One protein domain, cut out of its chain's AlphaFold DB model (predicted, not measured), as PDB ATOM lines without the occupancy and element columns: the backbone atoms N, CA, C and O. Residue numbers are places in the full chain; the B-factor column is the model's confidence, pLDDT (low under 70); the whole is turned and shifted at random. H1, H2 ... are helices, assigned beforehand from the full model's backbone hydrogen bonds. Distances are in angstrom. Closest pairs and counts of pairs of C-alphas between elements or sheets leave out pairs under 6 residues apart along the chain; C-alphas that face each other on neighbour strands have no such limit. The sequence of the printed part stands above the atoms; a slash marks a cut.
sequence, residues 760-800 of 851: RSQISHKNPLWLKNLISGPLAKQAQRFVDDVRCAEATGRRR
ATOM      1  N   ARG A 760       1.105 -11.892  29.242       87.62
ATOM      2  CA  ARG A 760       2.346 -11.831  30.033       87.62
ATOM      3  C   ARG A 760       3.595 -11.915  29.151       87.62
ATOM      4  O   ARG A 760       4.511 -11.106  29.310       87.62
ATOM      5  N   SER A 761       3.619 -12.848  28.202       87.62
ATOM      6  CA  SER A 761       4.744 -13.050  27.284       87.62
ATOM      7  C   SER A 761       4.897 -11.912  26.266       87.62
ATOM      8  O   SER A 761       6.022 -11.521  25.961       87.62
ATOM      9  N   GLN A 762       3.808 -11.305  25.784       87.50
ATOM     10  CA  GLN A 762       3.874 -10.187  24.831       87.50
ATOM     11  C   GLN A 762       4.243  -8.835  25.473       87.50
ATOM     12  O   GLN A 762       4.836  -7.986  24.805       87.50
ATOM     13  N   ILE A 763       3.993  -8.625  26.773       85.31
ATOM     14  CA  ILE A 763       4.400  -7.390  27.476       85.31
ATOM     15  C   ILE A 763       5.926  -7.175  27.436       85.31
ATOM     16  O   ILE A 763       6.385  -6.044  27.241       85.31
ATOM     17  N   SER A 764       6.726  -8.242  27.545       82.81
ATOM     18  CA  SER A 764       8.199  -8.161  27.509       82.81
ATOM     19  C   SER A 764       8.751  -7.645  26.170       82.81
ATOM     20  O   SER A 764       9.806  -7.008  26.144       82.81
ATOM     21  N   HIS A 765       8.003  -7.840  25.077       87.00
ATOM     22  CA  HIS A 765       8.356  -7.424  23.720       87.00
ATOM     23  C   HIS A 765       8.154  -5.914  23.474       87.00
ATOM     24  O   HIS A 765       8.552  -5.404  22.427       87.00
ATOM     25  N   LYS A 766       7.547  -5.181  24.425       84.50
ATOM     26  CA  LYS A 766       7.433  -3.703  24.448       84.50
ATOM     27  C   LYS A 766       6.812  -3.054  23.195       84.50
ATOM     28  O   LYS A 766       6.982  -1.855  22.977       84.50
ATOM     29  N   ASN A 767       6.067  -3.804  22.379       89.69
ATOM     30  CA  ASN A 767       5.480  -3.304  21.132       89.69
ATOM     31  C   ASN A 767       4.420  -2.211  21.417       89.69
ATOM     32  O   ASN A 767       3.367  -2.517  21.983       89.69
ATOM     33  N   PRO A 768       4.636  -0.944  21.004       78.81
ATOM     34  CA  PRO A 768       3.784   0.173  21.407       78.81
ATOM     35  C   PRO A 768       2.424   0.204  20.696       78.81
ATOM     36  O   PRO A 768       1.518   0.882  21.176       78.81
ATOM     37  N   LEU A 769       2.259  -0.494  19.568       78.44
ATOM     38  CA  LEU A 769       0.961  -0.639  18.900       78.44
ATOM     39  C   LEU A 769       0.133  -1.724  19.589       78.44
ATOM     40  O   LEU A 769      -1.021  -1.491  19.941       78.44
ATOM     41  N   TRP A 770       0.746  -2.882  19.847       84.25
ATOM     42  CA  TRP A 770       0.082  -3.992  20.526       84.25
ATOM     43  C   TRP A 770      -0.308  -3.626  21.967       84.25
ATOM     44  O   TRP A 770      -1.462  -3.809  22.341       84.25
ATOM     45  N   LEU A 771       0.585  -2.987  22.736       82.50
ATOM     46  CA  LEU A 771       0.281  -2.518  24.096       82.50
ATOM     47  C   LEU A 771      -0.848  -1.473  24.127       82.50
ATOM     48  O   LEU A 771      -1.720  -1.542  24.991       82.50
ATOM     49  N   LYS A 772      -0.890  -0.532  23.170       83.25
ATOM     50  CA  LYS A 772      -2.004   0.428  23.063       83.25
ATOM     51  C   LYS A 772      -3.325  -0.273  22.749       83.25
ATOM     52  O   LYS A 772      -4.337   0.059  23.364       83.25
ATOM     53  N   ASN A 773      -3.320  -1.245  21.838       82.69
ATOM     54  CA  ASN A 773      -4.516  -2.005  21.476       82.69
ATOM     55  C   ASN A 773      -4.991  -2.916  22.618       82.69
ATOM     56  O   ASN A 773      -6.195  -3.027  22.825       82.69
ATOM     57  N   LEU A 774      -4.075  -3.499  23.398       84.56
ATOM     58  CA  LEU A 774      -4.403  -4.258  24.604       84.56
ATOM     59  C   LEU A 774      -5.102  -3.364  25.639       84.56
ATOM     60  O   LEU A 774      -6.226  -3.651  26.034       84.56
ATOM     61  N   ILE A 775      -4.460  -2.260  26.041       80.44
ATOM     62  CA  ILE A 775      -4.929  -1.386  27.132       80.44
ATOM     63  C   ILE A 775      -6.221  -0.646  26.754       80.44
ATOM     64  O   ILE A 775      -7.112  -0.479  27.585       80.44
ATOM     65  N   SER A 776      -6.347  -0.187  25.504       77.06
ATOM     66  CA  SER A 776      -7.529   0.567  25.053       77.06
ATOM     67  C   SER A 776      -8.638  -0.299  24.438       77.06
ATOM     68  O   SER A 776      -9.750   0.203  24.235       77.06
ATOM     69  N   GLY A 777      -8.366  -1.575  24.158       80.69
ATOM     70  CA  GLY A 777      -9.283  -2.504  23.502       80.69
ATOM     71  C   GLY A 777     -10.424  -3.017  24.392       80.69
ATOM     72  O   GLY A 777     -10.464  -2.740  25.593       80.69
ATOM     73  N   PRO A 778     -11.377  -3.774  23.813       80.25
ATOM     74  CA  PRO A 778     -12.522  -4.311  24.551       80.25
ATOM     75  C   PRO A 778     -12.107  -5.348  25.605       80.25
ATOM     76  O   PRO A 778     -12.608  -5.288  26.724       80.25
ATOM     77  N   LEU A 779     -11.144  -6.224  25.286       81.56
ATOM     78  CA  LEU A 779     -10.720  -7.342  26.138       81.56
ATOM     79  C   LEU A 779     -10.276  -6.888  27.539       81.56
ATOM     80  O   LEU A 779     -10.816  -7.358  28.537       81.56
ATOM     81  N   ALA A 780      -9.342  -5.932  27.626       79.44
ATOM     82  CA  ALA A 780      -8.874  -5.420  28.915       79.44
ATOM     83  C   ALA A 780      -9.983  -4.684  29.684       79.44
ATOM     84  O   ALA A 780     -10.100  -4.843  30.896       79.44
ATOM     85  N   LYS A 781     -10.844  -3.931  28.985       83.06
ATOM     86  CA  LYS A 781     -11.980  -3.220  29.596       83.06
ATOM     87  C   LYS A 781     -13.026  -4.173  30.176       83.06
ATOM     88  O   LYS A 781     -13.580  -3.877  31.230       83.06
ATOM     89  N   GLN A 782     -13.298  -5.297  29.513       83.75
ATOM     90  CA  GLN A 782     -14.206  -6.335  30.006       83.75
ATOM     91  C   GLN A 782     -13.591  -7.082  31.196       83.75
ATOM     92  O   GLN A 782     -14.222  -7.167  32.246       83.75
ATOM     93  N   ALA A 783     -12.336  -7.531  31.076       85.12
ATOM     94  CA  ALA A 783     -11.629  -8.228  32.151       85.12
ATOM     95  C   ALA A 783     -11.495  -7.370  33.424       85.12
ATOM     96  O   ALA A 783     -11.752  -7.856  34.524       85.12
ATOM     97  N   GLN A 784     -11.152  -6.083  33.282       83.44
ATOM     98  CA  GLN A 784     -11.069  -5.159  34.414       83.44
ATOM     99  C   GLN A 784     -12.436  -4.964  35.089       83.44
ATOM    100  O   GLN A 784     -12.530  -5.089  36.306       83.44
ATOM    101  N   ARG A 785     -13.501  -4.718  34.313       82.69
ATOM    102  CA  ARG A 785     -14.858  -4.529  34.854       82.69
ATOM    103  C   ARG A 785     -15.366  -5.748  35.613       82.69
ATOM    104  O   ARG A 785     -15.874  -5.581  36.712       82.69
ATOM    105  N   PHE A 786     -15.167  -6.951  35.078       86.56
ATOM    106  CA  PHE A 786     -15.525  -8.191  35.771       86.56
ATOM    107  C   PHE A 786     -14.804  -8.321  37.124       86.56
ATOM    108  O   PHE A 786     -15.429  -8.615  38.141       86.56
ATOM    109  N   VAL A 787     -13.496  -8.039  37.162       86.88
ATOM    110  CA  VAL A 787     -12.708  -8.059  38.406       86.88
ATOM    111  C   VAL A 787     -13.194  -7.004  39.405       86.88
ATOM    112  O   VAL A 787     -13.301  -7.302  40.594       86.88
ATOM    113  N   ASP A 788     -13.508  -5.791  38.950       85.50
ATOM    114  CA  ASP A 788     -13.943  -4.696  39.821       85.50
ATOM    115  C   ASP A 788     -15.402  -4.862  40.308       85.50
ATOM    116  O   ASP A 788     -15.697  -4.542  41.461       85.50
ATOM    117  N   ASP A 789     -16.293  -5.465  39.511       83.31
ATOM    118  CA  ASP A 789     -17.645  -5.863  39.936       83.31
ATOM    119  C   ASP A 789     -17.611  -6.986  40.985       83.31
ATOM    120  O   ASP A 789     -18.297  -6.895  42.005       83.31
ATOM    121  N   VAL A 790     -16.769  -8.011  40.793       82.94
ATOM    122  CA  VAL A 790     -16.570  -9.082  41.786       82.94
ATOM    123  C   VAL A 790     -15.983  -8.527  43.087       82.94
ATOM    124  O   VAL A 790     -16.481  -8.841  44.168       82.94
ATOM    125  N   ARG A 791     -14.984  -7.634  43.011       83.31
ATOM    126  CA  ARG A 791     -14.451  -6.918  44.187       83.31
ATOM    127  C   ARG A 791     -15.529  -6.104  44.901       83.31
ATOM    128  O   ARG A 791     -15.552  -6.088  46.129       83.31
ATOM    129  N   CYS A 792     -16.424  -5.451  44.158       77.44
ATOM    130  CA  CYS A 792     -17.549  -4.707  44.722       77.44
ATOM    131  C   CYS A 792     -18.526  -5.634  45.468       77.44
ATOM    132  O   CYS A 792     -18.934  -5.316  46.585       77.44
ATOM    133  N   ALA A 793     -18.846  -6.806  44.910       76.00
ATOM    134  CA  ALA A 793     -19.703  -7.801  45.562       76.00
ATOM    135  C   ALA A 793     -19.067  -8.409  46.831       76.00
ATOM    136  O   ALA A 793     -19.757  -8.595  47.834       76.00
ATOM    137  N   GLU A 794     -17.754  -8.667  46.824       80.56
ATOM    138  CA  GLU A 794     -17.024  -9.151  48.006       80.56
ATOM    139  C   GLU A 794     -16.881  -8.074  49.095       80.56
ATOM    140  O   GLU A 794     -17.029  -8.378  50.276       80.56
ATOM    141  N   ALA A 795     -16.664  -6.808  48.722       76.38
ATOM    142  CA  ALA A 795     -16.556  -5.692  49.669       76.38
ATOM    143  C   ALA A 795     -17.900  -5.265  50.295       76.38
ATOM    144  O   ALA A 795     -17.908  -4.645  51.353       76.38
ATOM    145  N   THR A 796     -19.033  -5.588  49.663       68.50
ATOM    146  CA  THR A 796     -20.384  -5.224  50.142       68.50
ATOM    147  C   THR A 796     -21.101  -6.346  50.904       68.50
ATOM    148  O   THR A 796     -22.257  -6.183  51.296       68.50
ATOM    149  N   GLY A 797     -20.435  -7.482  51.151       59.28
ATOM    150  CA  GLY A 797     -20.892  -8.492  52.117       59.28
ATOM    151  C   GLY A 797     -22.302  -9.038  51.857       59.28
ATOM    152  O   GLY A 797     -23.096  -9.160  52.786       59.28
ATOM    153  N   ARG A 798     -22.652  -9.312  50.589       53.88
ATOM    154  CA  ARG A 798     -24.001  -9.734  50.136       53.88
ATOM    155  C   ARG A 798     -25.160  -8.750  50.411       53.88
ATOM    156  O   ARG A 798     -26.285  -9.060  50.013       53.88
ATOM    157  N   ARG A 799     -24.945  -7.550  50.974       50.91
ATOM    158  CA  ARG A 799     -25.987  -6.502  51.042       50.91
ATOM    159  C   ARG A 799     -26.272  -5.942  49.638       50.91
ATOM    160  O   ARG A 799     -25.714  -4.925  49.232       50.91
ATOM    161  N   ARG A 800     -27.174  -6.599  48.893       52.09
ATOM    162  CA  ARG A 800     -27.726  -6.093  47.621       52.09
ATOM    163  C   ARG A 800     -28.345  -4.709  47.851       52.09
ATOM    164  O   ARG A 800     -29.390  -4.598  48.480       52.09
TER     165      ARG A 800
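This is residues 760 to 800 of the 851 residues of an uncharacterized protein of Wolfiporia cocos (strain MD-104) (UniProt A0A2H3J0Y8). A long helix, H3, follows the shorter helix H2 end to end in a slender rod with a bend at Gly 777, between the two. At the far end of H2 the small helix H1 folds back beside it, joined by a loop, and at the far end of H3 residues 796 to 800 make a tail. The printed part has 41 residues with three named helices, in the order H1, H2, H3, and no named strand; its class is all helix. It is extended, with a radius of gyration of the C-alphas of 14.6 A, and spans 43 by 17 by 9 A.

H3, residues 778 to 795, is close to but not clearly touching H2, residues 768 to 776. Their closest C-alphas, those of Leu 774 and Ala 780, are 6.3 A apart. The two run the same way at a steep tilt of 42 degrees. H2 is also close to but not clearly touching H1, residues 760 to 763; their closest C-alphas, those of Ile 763 and Leu 771, are 7.2 A apart. H1 and H3 are apart. In H2 and H3 every O i to N i+4 pair is within hydrogen-bond range; H1 is too short for such a pair, and its one O i to N i+3 pair is not within range.

H3 measures 25.5 A from C-alpha 778 at (-12.522, -4.311, 24.551) to C-alpha 795 at (-16.556, -5.692, 49.669). H2 measures 11.9 A from C-alpha 768 to C-alpha 776. H1 measures 5.5 A and begins at C-alpha 760, at (2.346, -11.831, 30.033).

The two C-alphas farthest apart, those of His 765 and Arg 799, are 43.9 A from each other. Residues 764 to 769 stand free, and so do residues 775 to 800, of which 778 to 795 belong to H3. The printed part has no cut, and both links, H1 to H2 and H2 to H3, are tight. The mean pLDDT of the printed part is 79.7, and residues 796 to 800 are under 70.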